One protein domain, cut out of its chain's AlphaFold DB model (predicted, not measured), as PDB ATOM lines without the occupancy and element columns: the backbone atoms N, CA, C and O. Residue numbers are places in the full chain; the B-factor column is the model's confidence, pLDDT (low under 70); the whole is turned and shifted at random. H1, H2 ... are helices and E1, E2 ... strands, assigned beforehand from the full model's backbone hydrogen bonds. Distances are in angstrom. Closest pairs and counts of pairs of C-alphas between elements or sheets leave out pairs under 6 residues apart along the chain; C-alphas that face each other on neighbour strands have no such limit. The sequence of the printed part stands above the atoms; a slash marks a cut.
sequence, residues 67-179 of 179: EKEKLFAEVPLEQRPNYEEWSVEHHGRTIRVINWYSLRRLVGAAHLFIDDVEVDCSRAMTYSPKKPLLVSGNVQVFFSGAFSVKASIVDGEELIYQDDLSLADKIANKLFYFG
ATOM      1  N   GLU A  67     -22.088  19.765 -30.163       62.62
ATOM      2  CA  GLU A  67     -22.369  20.207 -31.534       62.62
ATOM      3  C   GLU A  67     -21.135  20.103 -32.445       62.62
ATOM      4  O   GLU A  67     -21.239  19.719 -33.607       62.62
ATOM      5  N   LYS A  68     -19.939  20.363 -31.903       65.06
ATOM      6  CA  LYS A  68     -18.673  20.171 -32.625       65.06
ATOM      7  C   LYS A  68     -18.306  18.697 -32.768       65.06
ATOM      8  O   LYS A  68     -17.661  18.339 -33.745       65.06
ATOM      9  N   GLU A  69     -18.697  17.867 -31.808       62.75
ATOM     10  CA  GLU A  69     -18.507  16.417 -31.827       62.75
ATOM     11  C   GLU A  69     -19.413  15.741 -32.862       62.75
ATOM     12  O   GLU A  69     -18.945  14.873 -33.595       62.75
ATOM     13  N   LYS A  70     -20.668  16.193 -33.007       70.25
ATOM     14  CA  LYS A  70     -21.584  15.720 -34.061       70.25
ATOM     15  C   LYS A  70     -20.988  15.872 -35.461       70.25
ATOM     16  O   LYS A  70     -21.170  14.989 -36.288       70.25
ATOM     17  N   LEU A  71     -20.204  16.928 -35.700       66.94
ATOM     18  CA  LEU A  71     -19.526  17.147 -36.985       66.94
ATOM     19  C   LEU A  71     -18.506  16.056 -37.338       66.94
ATOM     20  O   LEU A  71     -18.208  15.872 -38.513       66.94
ATOM     21  N   PHE A  72     -17.946  15.363 -36.345       70.88
ATOM     22  CA  PHE A  72     -16.994  14.275 -36.577       70.88
ATOM     23  C   PHE A  72     -17.635  12.893 -36.448       70.88
ATOM     24  O   PHE A  72     -17.016  11.921 -36.864       70.88
ATOM     25  N   ALA A  73     -18.864  12.791 -35.933       75.06
ATOM     26  CA  ALA A  73     -19.602  11.530 -35.872       75.06
ATOM     27  C   ALA A  73     -19.867  10.944 -37.271       75.06
ATOM     28  O   ALA A  73     -19.841   9.731 -37.439       75.06
ATOM     29  N   GLU A  74     -20.059  11.808 -38.270       77.19
ATOM     30  CA  GLU A  74     -20.279  11.423 -39.672       77.19
ATOM     31  C   GLU A  74     -18.975  11.124 -40.432       77.19
ATOM     32  O   GLU A  74     -19.006  10.549 -41.516       77.19
ATOM     33  N   VAL A  75     -17.820  11.501 -39.870       82.00
ATOM     34  CA  VAL A  75     -16.506  11.279 -40.483       82.00
ATOM     35  C   VAL A  75     -15.914   9.970 -39.948       82.00
ATOM     36  O   VAL A  75     -15.764   9.843 -38.720       82.00
ATOM     37  N   PRO A  76     -15.528   9.020 -40.826       87.50
ATOM     38  CA  PRO A  76     -14.817   7.807 -40.424       87.50
ATOM     39  C   PRO A  76     -13.593   8.131 -39.562       87.50
ATOM     40  O   PRO A  76     -12.903   9.115 -39.832       87.50
ATOM     41  N   LEU A  77     -13.316   7.318 -38.534       86.00
ATOM     42  CA  LEU A  77     -12.234   7.564 -37.565       86.00
ATOM     43  C   LEU A  77     -10.885   7.824 -38.250       86.00
ATOM     44  O   LEU A  77     -10.244   8.828 -37.958       86.00
ATOM     45  N   GLU A  78     -10.534   6.991 -39.224       88.06
ATOM     46  CA  GLU A  78      -9.290   7.044 -40.009       88.06
ATOM     47  C   GLU A  78      -9.106   8.349 -40.802       88.06
ATOM     48  O   GLU A  78      -7.994   8.718 -41.170       88.06
ATOM     49  N   GLN A  79     -10.195   9.069 -41.080       89.44
ATOM     50  CA  GLN A  79     -10.175  10.328 -41.833       89.44
ATOM     51  C   GLN A  79     -10.173  11.558 -40.919       89.44
ATOM     52  O   GLN A  79     -10.210  12.700 -41.390       89.44
ATOM     53  N   ARG A  80     -10.162  11.355 -39.598       90.75
ATOM     54  CA  ARG A  80     -10.151  12.449 -38.630       90.75
ATOM     55  C   ARG A  80      -8.757  13.085 -38.549       90.75
ATOM     56  O   ARG A  80      -7.745  12.451 -38.829       90.75
ATOM     57  N   PRO A  81      -8.674  14.379 -38.203       89.38
ATOM     58  CA  PRO A  81      -7.398  15.084 -38.140       89.38
ATOM     59  C   PRO A  81      -6.478  14.508 -37.060       89.38
ATOM     60  O   PRO A  81      -6.943  14.143 -35.980       89.38
ATOM     61  N   ASN A  82      -5.172  14.517 -37.349       89.94
ATOM     62  CA  ASN A  82      -4.120  13.988 -36.473       89.94
ATOM     63  C   ASN A  82      -4.439  12.570 -35.967       89.94
ATOM     64  O   ASN A  82      -4.287  12.292 -34.781       89.94
ATOM     65  N   TYR A  83      -4.963  11.732 -36.863       93.00
ATOM     66  CA  TYR A  83      -5.239  10.328 -36.598       93.00
ATOM     67  C   TYR A  83      -3.936   9.562 -36.376       93.00
ATOM     68  O   TYR A  83      -3.026   9.625 -37.205       93.00
ATOM     69  N   GLU A  84      -3.881   8.829 -35.274       93.94
ATOM     70  CA  GLU A  84      -2.827   7.884 -34.940       93.94
ATOM     71  C   GLU A  84      -3.464   6.595 -34.424       93.94
ATOM     72  O   GLU A  84      -4.473   6.617 -33.711       93.94
ATOM     73  N   GLU A  85      -2.866   5.469 -34.794       95.81
ATOM     74  CA  GLU A  85      -3.339   4.138 -34.445       95.81
ATOM     75  C   GLU A  85      -2.162   3.253 -34.051       95.81
ATOM     76  O   GLU A  85      -1.122   3.238 -34.710       95.81
ATOM     77  N   TRP A  86      -2.369   2.482 -32.991       96.62
ATOM     78  CA  TRP A  86      -1.461   1.451 -32.517       96.62
ATOM     79  C   TRP A  86      -2.232   0.144 -32.415       96.62
ATOM     80  O   TRP A  86      -3.298   0.114 -31.806       96.62
ATOM     81  N   SER A  87      -1.704  -0.937 -32.981       96.00
ATOM     82  CA  SER A  87      -2.326  -2.263 -32.916       96.00
ATOM     83  C   SER A  87      -1.279  -3.306 -32.559       96.00
ATOM     84  O   SER A  87      -0.221  -3.357 -33.188       96.00
ATOM     85  N   VAL A  88      -1.561  -4.115 -31.539       96.38
ATOM     86  CA  VAL A  88      -0.622  -5.100 -30.997       96.38
ATOM     87  C   VAL A  88      -1.343  -6.404 -30.679       96.38
ATOM     88  O   VAL A  88      -2.368  -6.413 -30.002       96.38
ATOM     89  N   GLU A  89      -0.772  -7.508 -31.151       95.75
ATOM     90  CA  GLU A  89      -1.204  -8.865 -30.818       95.75
ATOM     91  C   GLU A  89      -0.555  -9.311 -29.507       95.75
ATOM     92  O   GLU A  89       0.674  -9.359 -29.403       95.75
ATOM     93  N   HIS A  90      -1.360  -9.668 -28.507       92.88
ATOM     94  CA  HIS A  90      -0.851 -10.132 -27.221       92.88
ATOM     95  C   HIS A  90      -1.761 -11.194 -26.597       92.88
ATOM     96  O   HIS A  90      -2.971 -11.017 -26.472       92.88
ATOM     97  N   HIS A  91      -1.176 -12.334 -26.218       90.62
ATOM     98  CA  HIS A  91      -1.903 -13.500 -25.692       90.62
ATOM     99  C   HIS A  91      -3.113 -13.940 -26.545       90.62
ATOM    100  O   HIS A  91      -4.127 -14.381 -26.009       90.62
ATOM    101  N   GLY A  92      -3.003 -13.834 -27.874       91.06
ATOM    102  CA  GLY A  92      -4.066 -14.222 -28.809       91.06
ATOM    103  C   GLY A  92      -5.247 -13.251 -28.875       91.06
ATOM    104  O   GLY A  92      -6.293 -13.636 -29.387       91.06
ATOM    105  N   ARG A  93      -5.083 -12.034 -28.341       93.94
ATOM    106  CA  ARG A  93      -6.027 -10.920 -28.454       93.94
ATOM    107  C   ARG A  93      -5.379  -9.774 -29.225       93.94
ATOM    108  O   ARG A  93      -4.193  -9.496 -29.025       93.94
ATOM    109  N   THR A  94      -6.170  -9.060 -30.015       96.75
ATOM    110  CA  THR A  94      -5.732  -7.838 -30.696       96.75
ATOM    111  C   THR A  94      -6.094  -6.632 -29.839       96.75
ATOM    112  O   THR A  94      -7.273  -6.344 -29.636       96.75
ATOM    113  N   ILE A  95      -5.099  -5.894 -29.349       97.19
ATOM    114  CA  ILE A  95      -5.304  -4.625 -28.644       97.19
ATOM    115  C   ILE A  95      -5.035  -3.489 -29.627       97.19
ATOM    116  O   ILE A  95      -3.902  -3.316 -30.080       97.19
ATOM    117  N   ARG A  96      -6.063  -2.694 -29.929       97.56
ATOM    118  CA  ARG A  96      -5.963  -1.539 -30.824       97.56
ATOM    119  C   ARG A  96      -6.323  -0.252 -30.093       97.56
ATOM    120  O   ARG A  96      -7.378  -0.136 -29.481       97.56
ATOM    121  N   VAL A  97      -5.449   0.740 -30.183       97.19
ATOM    122  CA  VAL A  97      -5.627   2.081 -29.630       97.19
ATOM    123  C   VAL A  97      -5.683   3.063 -30.783       97.19
ATOM    124  O   VAL A  97      -4.797   3.075 -31.628       97.19
ATOM    125  N   ILE A  98      -6.700   3.914 -30.797       96.25
ATOM    126  CA  ILE A  98      -6.842   4.992 -31.773       96.25
ATOM    127  C   ILE A  98      -6.875   6.315 -31.024       96.25
ATOM    128  O   ILE A  98      -7.580   6.446 -30.026       96.25
ATOM    129  N   ASN A  99      -6.165   7.317 -31.525       94.69
ATOM    130  CA  ASN A  99      -6.242   8.690 -31.049       94.69
ATOM    131  C   ASN A  99      -6.419   9.646 -32.229       94.69
ATOM    132  O   ASN A  99      -5.804   9.485 -33.278       94.69
ATOM    133  N   TRP A 100      -7.241  10.673 -32.054       92.94
ATOM    134  CA  TRP A 100      -7.362  11.755 -33.025       92.94
ATOM    135  C   TRP A 100      -7.734  13.057 -32.325       92.94
ATOM    136  O   TRP A 100      -8.418  13.074 -31.297       92.94
ATOM    137  N   TYR A 101      -7.316  14.182 -32.902       89.69
ATOM    138  CA  TYR A 101      -7.645  15.492 -32.350       89.69
ATOM    139  C   TYR A 101      -7.611  16.599 -33.399       89.69
ATOM    140  O   TYR A 101      -6.812  16.625 -34.329       89.69
ATOM    141  N   SER A 102      -8.459  17.603 -33.209       86.00
ATOM    142  CA  SER A 102      -8.501  18.816 -34.014       86.00
ATOM    143  C   SER A 102      -8.122  20.024 -33.168       86.00
ATOM    144  O   SER A 102      -8.942  20.535 -32.406       86.00
ATOM    145  N   LEU A 103      -6.923  20.577 -33.377       83.31
ATOM    146  CA  LEU A 103      -6.522  21.842 -32.740       83.31
ATOM    147  C   LEU A 103      -7.414  23.018 -33.167       83.31
ATOM    148  O   LEU A 103      -7.649  23.942 -32.393       83.31
ATOM    149  N   ARG A 104      -7.955  22.980 -34.394       83.19
ATOM    150  CA  ARG A 104      -8.851  24.024 -34.913       83.19
ATOM    151  C   ARG A 104     -10.199  24.032 -34.194       83.19
ATOM    152  O   ARG A 104     -10.766  25.100 -33.967       83.19
ATOM    153  N   ARG A 105     -10.745  22.851 -33.895       82.31
ATOM    154  CA  ARG A 105     -12.065  22.704 -33.260       82.31
ATOM    155  C   ARG A 105     -11.985  22.529 -31.743       82.31
ATOM    156  O   ARG A 105     -12.992  22.787 -31.082       82.31
ATOM    157  N   LEU A 106     -10.795  22.214 -31.223       83.12
ATOM    158  CA  LEU A 106     -10.506  21.884 -29.825       83.12
ATOM    159  C   LEU A 106     -11.336  20.692 -29.336       83.12
ATOM    160  O   LEU A 106     -11.944  20.748 -28.274       83.12
ATOM    161  N   VAL A 107     -11.387  19.649 -30.161       86.75
ATOM    162  CA  VAL A 107     -12.060  18.377 -29.873       86.75
ATOM    163  C   VAL A 107     -11.150  17.233 -30.283       86.75
ATOM    164  O   VAL A 107     -10.293  17.406 -31.151       86.75
ATOM    165  N   GLY A 108     -11.370  16.067 -29.705       89.06
ATOM    166  CA  GLY A 108     -10.673  14.841 -30.049       89.06
ATOM    167  C   GLY A 108     -11.139  13.716 -29.146       89.06
ATOM    168  O   GLY A 108     -11.911  13.942 -28.209       89.06
ATOM    169  N   ALA A 109     -10.685  12.514 -29.448       91.75
ATOM    170  CA  ALA A 109     -10.967  11.356 -28.633       91.75
ATOM    171  C   ALA A 109      -9.881  10.302 -28.813       91.75
ATOM    172  O   ALA A 109      -9.244  10.211 -29.865       91.75
ATOM    173  N   ALA A 110      -9.729   9.495 -27.774       94.25
ATOM    174  CA  ALA A 110      -8.982   8.264 -27.804       94.25
ATOM    175  C   ALA A 110      -9.936   7.091 -27.562       94.25
ATOM    176  O   ALA A 110     -10.886   7.204 -26.784       94.25
ATOM    177  N   HIS A 111      -9.686   5.989 -28.251       95.88
ATOM    178  CA  HIS A 111     -10.535   4.810 -28.293       95.88
ATOM    179  C   HIS A 111      -9.665   3.574 -28.059       95.88
ATOM    180  O   HIS A 111      -8.600   3.451 -28.667       95.88
ATOM    181  N   LEU A 112     -10.110   2.677 -27.183       96.94
ATOM    182  CA  LEU A 112      -9.473   1.391 -26.919       96.94
ATOM    183  C   LEU A 112     -10.383   0.278 -27.429       96.94
ATOM    184  O   LEU A 112     -11.529   0.155 -26.997       96.94
ATOM    185  N   PHE A 113      -9.839  -0.550 -28.309       96.88
ATOM    186  CA  PHE A 113     -10.470  -1.740 -28.846       96.88
ATOM    187  C   PHE A 113      -9.709  -2.985 -28.394       96.88
ATOM    188  O   PHE A 113      -8.476  -3.004 -28.406       96.88
ATOM    189  N   ILE A 114     -10.446  -4.030 -28.030       96.31
ATOM    190  CA  ILE A 114      -9.912  -5.376 -27.809       96.31
ATOM    191  C   ILE A 114     -10.732  -6.322 -28.681       96.31
ATOM    192  O   ILE A 114     -11.958  -6.318 -28.582       96.31
ATOM    193  N   ASP A 115     -10.067  -7.084 -29.550       95.69
ATOM    194  CA  ASP A 115     -10.701  -8.004 -30.506       95.69
ATOM    195  C   ASP A 115     -11.813  -7.316 -31.323       95.69
ATOM    196  O   ASP A 115     -12.947  -7.785 -31.412       95.69
ATOM    197  N   ASP A 116     -11.486  -6.137 -31.865       94.56
ATOM    198  CA  ASP A 116     -12.378  -5.245 -32.625       94.56
ATOM    199  C   ASP A 116     -13.590  -4.668 -31.868       94.56
ATOM    200  O   ASP A 116     -14.367  -3.900 -32.441       94.56
ATOM    201  N   VAL A 117     -13.730  -4.931 -30.567       95.69
ATOM    202  CA  VAL A 117     -14.782  -4.345 -29.725       95.69
ATOM    203  C   VAL A 117     -14.250  -3.117 -28.995       95.69
ATOM    204  O   VAL A 117     -13.241  -3.202 -28.302       95.69
ATOM    205  N   GLU A 118     -14.939  -1.976 -29.111       95.69
ATOM    206  CA  GLU A 118     -14.622  -0.780 -28.319       95.69
ATOM    207  C   GLU A 118     -14.954  -1.035 -26.845       95.69
ATOM    208  O   GLU A 118     -16.116  -1.231 -26.482       95.69
ATOM    209  N   VAL A 119     -13.928  -1.048 -25.998       96.00
ATOM    210  CA  VAL A 119     -14.061  -1.338 -24.564       96.00
ATOM    211  C   VAL A 119     -13.920  -0.095 -23.693       96.00
ATOM    212  O   VAL A 119     -14.407  -0.100 -22.566       96.00
ATOM    213  N   ASP A 120     -13.279   0.963 -24.198       96.56
ATOM    214  CA  ASP A 120     -13.180   2.250 -23.510       96.56
ATOM    215  C   ASP A 120     -12.979   3.412 -24.499       96.56
ATOM    216  O   ASP A 120     -12.416   3.244 -25.584       96.56
ATOM    217  N   CYS A 121     -13.420   4.608 -24.113       93.81
ATOM    218  CA  CYS A 121     -13.262   5.831 -24.890       93.81
ATOM    219  C   CYS A 121     -13.112   7.048 -23.973       93.81
ATOM    220  O   CYS A 121     -13.899   7.268 -23.051       93.81
ATOM    221  N   SER A 122     -12.147   7.910 -24.290       91.12
ATOM    222  CA  SER A 122     -11.911   9.157 -23.570       91.12
ATOM    223  C   SER A 122     -11.879  10.349 -24.515       91.12
ATOM    224  O   SER A 122     -11.238  10.323 -25.559       91.12
ATOM    225  N   ARG A 123     -12.543  11.439 -24.120       88.69
ATOM    226  CA  ARG A 123     -12.553  12.725 -24.850       88.69
ATOM    227  C   ARG A 123     -11.699  13.793 -24.171       88.69
ATOM    228  O   ARG A 123     -11.837  14.984 -24.454       88.69
ATOM    229  N   ALA A 124     -10.856  13.402 -23.216       83.62
ATOM    230  CA  ALA A 124     -10.034  14.359 -22.494       83.62
ATOM    231  C   ALA A 124      -8.989  14.984 -23.432       83.62
ATOM    232  O   ALA A 124      -8.211  14.286 -24.072       83.62
ATOM    233  N   MET A 125      -8.934  16.317 -23.468       80.94
ATOM    234  CA  MET A 125      -7.945  17.080 -24.252       80.94
ATOM    235  C   MET A 125      -6.590  17.235 -23.564       80.94
ATOM    236  O   MET A 125      -5.693  17.891 -24.086       80.94
ATOM    237  N   THR A 126      -6.443  16.645 -22.386       79.19
ATOM    238  CA  THR A 126      -5.205  16.626 -21.615       79.19
ATOM    239  C   THR A 126      -5.024  15.235 -21.037       79.19
ATOM    240  O   THR A 126      -5.981  14.668 -20.509       79.19
ATOM    241  N   TYR A 127      -3.801  14.725 -21.073       80.06
ATOM    242  CA  TYR A 127      -3.415  13.462 -20.454       80.06
ATOM    243  C   TYR A 127      -2.268  13.684 -19.469       80.06
ATOM    244  O   TYR A 127      -1.643  14.744 -19.435       80.06
ATOM    245  N   SER A 128      -2.002  12.677 -18.645       82.25
ATOM    246  CA  SER A 128      -0.825  12.629 -17.786       82.25
ATOM    247  C   SER A 128      -0.114  11.306 -18.029       82.25
ATOM    248  O   SER A 128      -0.770  10.274 -17.947       82.25
ATOM    249  N   PRO A 129       1.212  11.288 -18.224       82.00
ATOM    250  CA  PRO A 129       1.951  10.038 -18.390       82.00
ATOM    251  C   PRO A 129       1.946   9.174 -17.117       82.00
ATOM    252  O   PRO A 129       2.365   8.026 -17.152       82.00
ATOM    253  N   LYS A 130       1.486   9.715 -15.977       85.06
ATOM    254  CA  LYS A 130       1.386   9.007 -14.692       85.06
ATOM    255  C   LYS A 130       0.045   8.304 -14.481       85.06
ATOM    256  O   LYS A 130      -0.103   7.586 -13.496       85.06
ATOM    257  N   LYS A 131      -0.957   8.581 -15.317       88.44
ATOM    258  CA  LYS A 131      -2.308   8.033 -15.170       88.44
ATOM    259  C   LYS A 131      -2.775   7.484 -16.512       88.44
ATOM    260  O   LYS A 131      -2.620   8.187 -17.509       88.44
ATOM    261  N   PRO A 132      -3.354   6.279 -16.552       92.88
ATOM    262  CA  PRO A 132      -3.868   5.756 -17.803       92.88
ATOM    263  C   PRO A 132      -5.019   6.645 -18.281       92.88
ATOM    264  O   PRO A 132      -5.830   7.106 -17.473       92.88
ATOM    265  N   LEU A 133      -5.057   6.922 -19.585       93.31
ATOM    266  CA  LEU A 133      -6.181   7.628 -20.194       93.31
ATOM    267  C   LEU A 133      -7.317   6.666 -20.546       93.31
ATOM    268  O   LEU A 133      -8.474   7.073 -20.465       93.31
ATOM    269  N   LEU A 134      -6.975   5.432 -20.930       95.75
ATOM    270  CA  LEU A 134      -7.928   4.374 -21.263       95.75
ATOM    271  C   LEU A 134      -7.628   3.135 -20.420       95.75
ATOM    272  O   LEU A 134      -6.455   2.804 -20.207       95.75
ATOM    273  N   VAL A 135      -8.671   2.462 -19.940       94.88
ATOM    274  CA  VAL A 135      -8.564   1.290 -19.063       94.88
ATOM    275  C   VAL A 135      -9.659   0.277 -19.388       94.88
ATOM    276  O   VAL A 135     -10.839   0.609 -19.394       94.88
ATOM    277  N   SER A 136      -9.280  -0.988 -19.565       95.25
ATOM    278  CA  SER A 136     -10.223  -2.109 -19.626       95.25
ATOM    279  C   SER A 136      -9.632  -3.348 -18.959       95.25
ATOM    280  O   SER A 136      -8.679  -3.953 -19.451       95.25
ATOM    281  N   GLY A 137     -10.186  -3.721 -17.802       92.81
ATOM    282  CA  GLY A 137      -9.644  -4.803 -16.980       92.81
ATOM    283  C   GLY A 137      -8.187  -4.534 -16.592       92.81
ATOM    284  O   GLY A 137      -7.898  -3.548 -15.918       92.81
ATOM    285  N   ASN A 138      -7.285  -5.411 -17.034       93.94
ATOM    286  CA  ASN A 138      -5.844  -5.292 -16.804       93.94
ATOM    287  C   ASN A 138      -5.130  -4.411 -17.841       93.94
ATOM    288  O   ASN A 138      -4.007  -3.976 -17.583       93.94
ATOM    289  N   VAL A 139      -5.772  -4.128 -18.980       95.31
ATOM    290  CA  VAL A 139      -5.192  -3.320 -20.054       95.31
ATOM    291  C   VAL A 139      -5.297  -1.844 -19.693       95.31
ATOM    292  O   VAL A 139      -6.386  -1.320 -19.450       95.31
ATOM    293  N   GLN A 140      -4.158  -1.166 -19.682       96.88
ATOM    294  CA  GLN A 140      -4.021   0.252 -19.384       96.88
ATOM    295  C   GLN A 140      -3.243   0.939 -20.501       96.88
ATOM    296  O   GLN A 140      -2.158   0.498 -20.883       96.88
ATOM    297  N   VAL A 141      -3.784   2.052 -20.999       95.56
ATOM    298  CA  VAL A 141      -3.144   2.863 -22.037       95.56
ATOM    299  C   VAL A 141      -2.771   4.219 -21.473       95.56
ATOM    300  O   VAL A 141      -3.619   4.976 -20.994       95.56
ATOM    301  N   PHE A 142      -1.493   4.552 -21.577       93.81
ATOM    302  CA  PHE A 142      -0.932   5.824 -21.155       93.81
ATOM    303  C   PHE A 142      -0.551   6.637 -22.383       93.81
ATOM    304  O   PHE A 142       0.093   6.124 -23.296       93.81
ATOM    305  N   PHE A 143      -0.900   7.923 -22.378       90.75
ATOM    306  CA  PHE A 143      -0.399   8.862 -23.374       90.75
ATOM    307  C   PHE A 143       0.670   9.776 -22.789       90.75
ATOM    308  O   PHE A 143       0.658  10.142 -21.610       90.75
ATOM    309  N   SER A 144       1.618  10.131 -23.643       85.81
ATOM    310  CA  SER A 144       2.781  10.949 -23.327       85.81
ATOM    311  C   SER A 144       3.209  11.769 -24.550       85.81
ATOM    312  O   SER A 144       2.555  11.728 -25.589       85.81
ATOM    313  N   GLY A 145       4.293  12.536 -24.409       70.56
ATOM    314  CA  GLY A 145       4.837  13.381 -25.473       70.56
ATOM    315  C   GLY A 145       4.326  14.814 -25.372       70.56
ATOM    316  O   GLY A 145       3.187  15.053 -24.969       70.56
ATOM    317  N   ALA A 146       5.197  15.778 -25.663       61.41
ATOM    318  CA  ALA A 146       4.884  17.204 -25.560       61.41
ATOM    319  C   ALA A 146       4.467  17.810 -26.909       61.41
ATOM    320  O   ALA A 146       3.737  18.800 -26.938       61.41
ATOM    321  N   PHE A 147       4.930  17.213 -28.013       59.59
ATOM    322  CA  PHE A 147       4.716  17.710 -29.377       59.59
ATOM    323  C   PHE A 147       3.881  16.767 -30.252       59.59
ATOM    324  O   PHE A 147       3.186  17.226 -31.155       59.59
ATOM    325  N   SER A 148       3.936  15.466 -29.969       71.88
ATOM    326  CA  SER A 148       3.186  14.395 -30.631       71.88
ATOM    327  C   SER A 148       2.662  13.437 -29.571       71.88
ATOM    328  O   SER A 148       3.358  13.213 -28.578       71.88
ATOM    329  N   VAL A 149       1.483  12.860 -29.787       84.62
ATOM    330  CA  VAL A 149       0.924  11.884 -28.851       84.62
ATOM    331  C   VAL A 149       1.710  10.584 -28.987       84.62
ATOM    332  O   VAL A 149       1.974  10.118 -30.085       84.62
ATOM    333  N   LYS A 150       2.165  10.042 -27.858       89.81
ATOM    334  CA  LYS A 150       2.922   8.788 -27.780       89.81
ATOM    335  C   LYS A 150       2.212   7.832 -26.842       89.81
ATOM    336  O   LYS A 150       1.906   8.224 -25.712       89.81
ATOM    337  N   ALA A 151       1.964   6.608 -27.291       93.56
ATOM    338  CA  ALA A 151       1.214   5.613 -26.541       93.56
ATOM    339  C   ALA A 151       2.131   4.629 -25.806       93.56
ATOM    340  O   ALA A 151       3.219   4.272 -26.259       93.56
ATOM    341  N   SER A 152       1.653   4.148 -24.667       94.56
ATOM    342  CA  SER A 152       2.179   2.968 -23.997       94.56
ATOM    343  C   SER A 152       1.015   2.094 -23.558       94.56
ATOM    344  O   SER A 152       0.048   2.602 -22.991       94.56
ATOM    345  N   ILE A 153       1.104   0.799 -23.854       95.62
ATOM    346  CA  ILE A 153       0.073  -0.200 -23.576       95.62
ATOM    347  C   ILE A 153       0.663  -1.215 -22.603       95.62
ATOM    348  O   ILE A 153       1.698  -1.827 -22.878       95.62
ATOM    349  N   VAL A 154      -0.011  -1.378 -21.471       95.75
ATOM    350  CA  VAL A 154       0.352  -2.301 -20.393       95.75
ATOM    351  C   VAL A 154      -0.809  -3.270 -20.191       95.75
ATOM    352  O   VAL A 154      -1.946  -2.814 -20.130       95.75
ATOM    353  N   ASP A 155      -0.553  -4.573 -20.068       93.75
ATOM    354  CA  ASP A 155      -1.551  -5.562 -19.622       93.75
ATOM    355  C   ASP A 155      -1.072  -6.181 -18.307       93.75
ATOM    356  O   ASP A 155      -0.092  -6.927 -18.249       93.75
ATOM    357  N   GLY A 156      -1.722  -5.797 -17.207       92.38
ATOM    358  CA  GLY A 156      -1.301  -6.175 -15.862       92.38
ATOM    359  C   GLY A 156       0.035  -5.530 -15.488       92.38
ATOM    360  O   GLY A 156       0.096  -4.324 -15.255       92.38
ATOM    361  N   GLU A 157       1.091  -6.340 -15.405       91.38
ATOM    362  CA  GLU A 157       2.459  -5.892 -15.093       91.38
ATOM    363  C   GLU A 157       3.369  -5.853 -16.333       91.38
ATOM    364  O   GLU A 157       4.494  -5.353 -16.257       91.38
ATOM    365  N   GLU A 158       2.905  -6.362 -17.477       93.75
ATOM    366  CA  GLU A 158       3.708  -6.454 -18.692       93.75
ATOM    367  C   GLU A 158       3.531  -5.213 -19.571       93.75
ATOM    368  O   GLU A 158       2.421  -4.834 -19.949       93.75
ATOM    369  N   LEU A 159       4.652  -4.586 -19.927       94.12
ATOM    370  CA  LEU A 159       4.695  -3.530 -20.929       94.12
ATOM    371  C   LEU A 159       4.731  -4.164 -22.321       94.12
ATOM    372  O   LEU A 159       5.781  -4.619 -22.771       94.12
ATOM    373  N   ILE A 160       3.593  -4.158 -23.006       94.56
ATOM    374  CA  ILE A 160       3.448  -4.804 -24.316       94.56
ATOM    375  C   ILE A 160       3.888  -3.858 -25.435       94.56
ATOM    376  O   ILE A 160       4.455  -4.279 -26.443       94.56
ATOM    377  N   TYR A 161       3.620  -2.563 -25.269       94.44
ATOM    378  CA  TYR A 161       3.967  -1.560 -26.265       94.44
ATOM    379  C   TYR A 161       4.381  -0.248 -25.626       94.44
ATOM    380  O   TYR A 161       3.780   0.220 -24.654       94.44
ATOM    381  N   GLN A 162       5.385   0.382 -26.223       93.62
ATOM    382  CA  GLN A 162       5.785   1.730 -25.881       93.62
ATOM    383  C   GLN A 162       6.380   2.413 -27.103       93.62
ATOM    384  O   GLN A 162       7.336   1.920 -27.697       93.62
ATOM    385  N   ASP A 163       5.836   3.574 -27.437       90.94
ATOM    386  CA  ASP A 163       6.475   4.476 -28.378       90.94
ATOM    387  C   ASP A 163       7.815   4.992 -27.844       90.94
ATOM    388  O   ASP A 163       7.944   5.387 -26.677       90.94
ATOM    389  N   ASP A 164       8.787   5.132 -28.742       85.38
ATOM    390  CA  ASP A 164      10.028   5.823 -28.426       85.38
ATOM    391  C   ASP A 164       9.780   7.315 -28.177       85.38
ATOM    392  O   ASP A 164       9.327   8.076 -29.041       85.38
ATOM    393  N   LEU A 165      10.141   7.757 -26.972       79.19
ATOM    394  CA  LEU A 165      10.151   9.170 -26.619       79.19
ATOM    395  C   LEU A 165      11.441   9.830 -27.103       79.19
ATOM    396  O   LEU A 165      12.549   9.404 -26.748       79.19
ATOM    397  N   SER A 166      11.296  10.936 -27.836       77.12
ATOM    398  CA  SER A 166      12.433  11.786 -28.182       77.12
ATOM    399  C   SER A 166      13.087  12.360 -26.915       77.12
ATOM    400  O   SER A 166      12.468  12.447 -25.850       77.12
ATOM    401  N   LEU A 167      14.353  12.788 -27.000       73.62
ATOM    402  CA  LEU A 167      15.030  13.433 -25.864       73.62
ATOM    403  C   LEU A 167      14.272  14.675 -25.371       73.62
ATOM    404  O   LEU A 167      14.191  14.903 -24.164       73.62
ATOM    405  N   ALA A 168      13.678  15.440 -26.290       71.75
ATOM    406  CA  ALA A 168      12.858  16.598 -25.954       71.75
ATOM    407  C   ALA A 168      11.601  16.190 -25.171       71.75
ATOM    408  O   ALA A 168      11.311  16.794 -24.140       71.75
ATOM    409  N   ASP A 169      10.910  15.125 -25.591       73.31
ATOM    410  CA  ASP A 169       9.741  14.604 -24.873       73.31
ATOM    411  C   ASP A 169      10.113  14.080 -23.484       73.31
ATOM    412  O   ASP A 169       9.398  14.330 -22.518       73.31
ATOM    413  N   LYS A 170      11.263  13.406 -23.349       75.62
ATOM    414  CA  LYS A 170      11.774  12.942 -22.049       75.62
ATOM    415  C   LYS A 170      12.022  14.112 -21.092       75.62
ATOM    416  O   LYS A 170      11.620  14.049 -19.930       75.62
ATOM    417  N   ILE A 171      12.653  15.186 -21.575       74.94
ATOM    418  CA  ILE A 171      12.917  16.395 -20.780       74.94
ATOM    419  C   ILE A 171      11.604  17.096 -20.412       74.94
ATOM    420  O   ILE A 171      11.390  17.414 -19.244       74.94
ATOM    421  N   ALA A 172      10.707  17.293 -21.380       69.75
ATOM    422  CA  ALA A 172       9.415  17.927 -21.147       69.75
ATOM    423  C   ALA A 172       8.571  17.127 -20.146       69.75
ATOM    424  O   ALA A 172       8.062  17.696 -19.183       69.75
ATOM    425  N   ASN A 173       8.499  15.801 -20.291       70.00
ATOM    426  CA  ASN A 173       7.768  14.954 -19.354       70.00
ATOM    427  C   ASN A 173       8.313  15.083 -17.924       70.00
ATOM    428  O   ASN A 173       7.539  15.148 -16.966       70.00
ATOM    429  N   LYS A 174       9.639  15.176 -17.773       71.00
ATOM    430  CA  LYS A 174      10.290  15.380 -16.475       71.00
ATOM    431  C   LYS A 174      10.024  16.772 -15.884       71.00
ATOM    432  O   LYS A 174       9.912  16.905 -14.674       71.00
ATOM    433  N   LEU A 175       9.912  17.811 -16.705       66.81
ATOM    434  CA  LEU A 175       9.668  19.174 -16.221       66.81
ATOM    435  C   LEU A 175       8.189  19.439 -15.905       66.81
ATOM    436  O   LEU A 175       7.891  20.095 -14.913       66.81
ATOM    437  N   PHE A 176       7.268  18.930 -16.727       63.25
ATOM    438  CA  PHE A 176       5.839  19.242 -16.620       63.25
ATOM    439  C   PHE A 176       5.043  18.253 -15.768       63.25
ATOM    440  O   PHE A 176       4.021  18.637 -15.205       63.25
ATOM    441  N   TYR A 177       5.492  17.000 -15.649       58.66
ATOM    442  CA  TYR A 177       4.752  15.970 -14.914       58.66
ATOM    443  C   TYR A 177       5.499  15.416 -13.696       58.66
ATOM    444  O   TYR A 177       4.889  14.666 -12.938       58.66
ATOM    445  N   PHE A 178       6.769  15.771 -13.469       48.22
ATOM    446  CA  PHE A 178       7.562  15.379 -12.285       48.22
ATOM    447  C   PHE A 178       7.806  16.520 -11.273       48.22
ATOM    448  O   PHE A 178       8.670  16.378 -10.409       48.22
ATOM    449  N   GLY A 179       7.023  17.602 -11.350       40.91
ATOM    450  CA  GLY A 179       6.867  18.576 -10.259       40.91
ATOM    451  C   GLY A 179       5.924  18.085  -9.168       40.91
ATOM    452  O   GLY A 179       4.963  17.357  -9.515       40.91
TER     453      GLY A 179
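What this domain is: This is residues 67 to 179 of the 179 residues of an uncharacterized protein of Halieaceae bacterium (UniProt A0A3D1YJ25). Two antiparallel sheets of four strands, E1 to E4 and E5 to E8, form a sandwich, two sheets face to face, with their strands 30 degrees apart. A small helix grazes each sheet: H1 the first, H2 the second, and the two helices are apart from each other. The printed part has 113 residues; along the chain come H1, the eight strands and H2, and the class is mixed, helices and strands. Each sheet is a meander, each strand the antiparallel neighbour of the one before, in the orders E1 E2 E3 E4 and E5 E6 E7 E8. The whole is compact, with a radius of gyration of the C-alphas of 14.3 A, and its outline is flat, 37 by 36 by 19 A.

How they stand to each other: Start at H1, residues 67 to 73, which only grazes the first sheet with its residues 68 to 72. That sheet, twisted, holds E1, residues 84 to 90, E2, residues 93 to 102, E3, residues 107 to 114, and E4, residues 117 to 122. The closest C-alphas of H1 and E3 are those of Glu 69 and Val 107, 7.0 A apart. Look for N 86 and O 97, 2.8 A, between E1 and E2; N 98 and O 111, 2.9 A, between E2 and E3; and N 112 and O 120, 2.9 A, between E3 and E4, each within hydrogen-bond range. The second sheet holds E5, residues 134 to 136, E6, residues 139 to 144, E7, residues 150 to 155, and E8, residues 158 to 162. Within hydrogen-bond range there are N 136 and O 139, 2.9 A, between E5 and E6; N 142 and O 152, 2.9 A, between E6 and E7; and N 153 and O 161, 2.9 A, between E7 and E8. Across the sandwich, the closest C-alphas of E4 and E5 are those of Asp 120 and Leu 134, 6.1 A apart, and those of E1 and E8 are His 90 and Ile 160, 7.4 A apart. H2, residues 167 to 177, only grazes the second sheet; its closest C-alphas with E6 are those of Asn 173 and Ser 144, 7.5 A apart. In H2 every O i to N i+4 pair is within hydrogen-bond range; in H1 1 of 3 is, beside 2 of 4 O i to N i+3 pairs.

Where its parts are: Find C-alpha 67 at (-22.369, 20.207, -31.534), where H1 begins. E2, the longest strand, runs 30.4 A from C-alpha 93 at (-6.027, -10.920, -28.454); E3 runs 23.9 A and E1 19.7 A. H2 runs 15.2 A and ends at C-alpha 177, (4.752, 15.970, -14.914).

The domain as a whole: The C-alphas farthest apart are those of Glu 74 and Gly 179, 40.7 A. The printed part has no cut, and its one long link is E4 to E5. The model's mean pLDDT over the printed part is 85.8; residues 67 to 69, 71, 146 to 147, 172 and 175 to 179 are under 70.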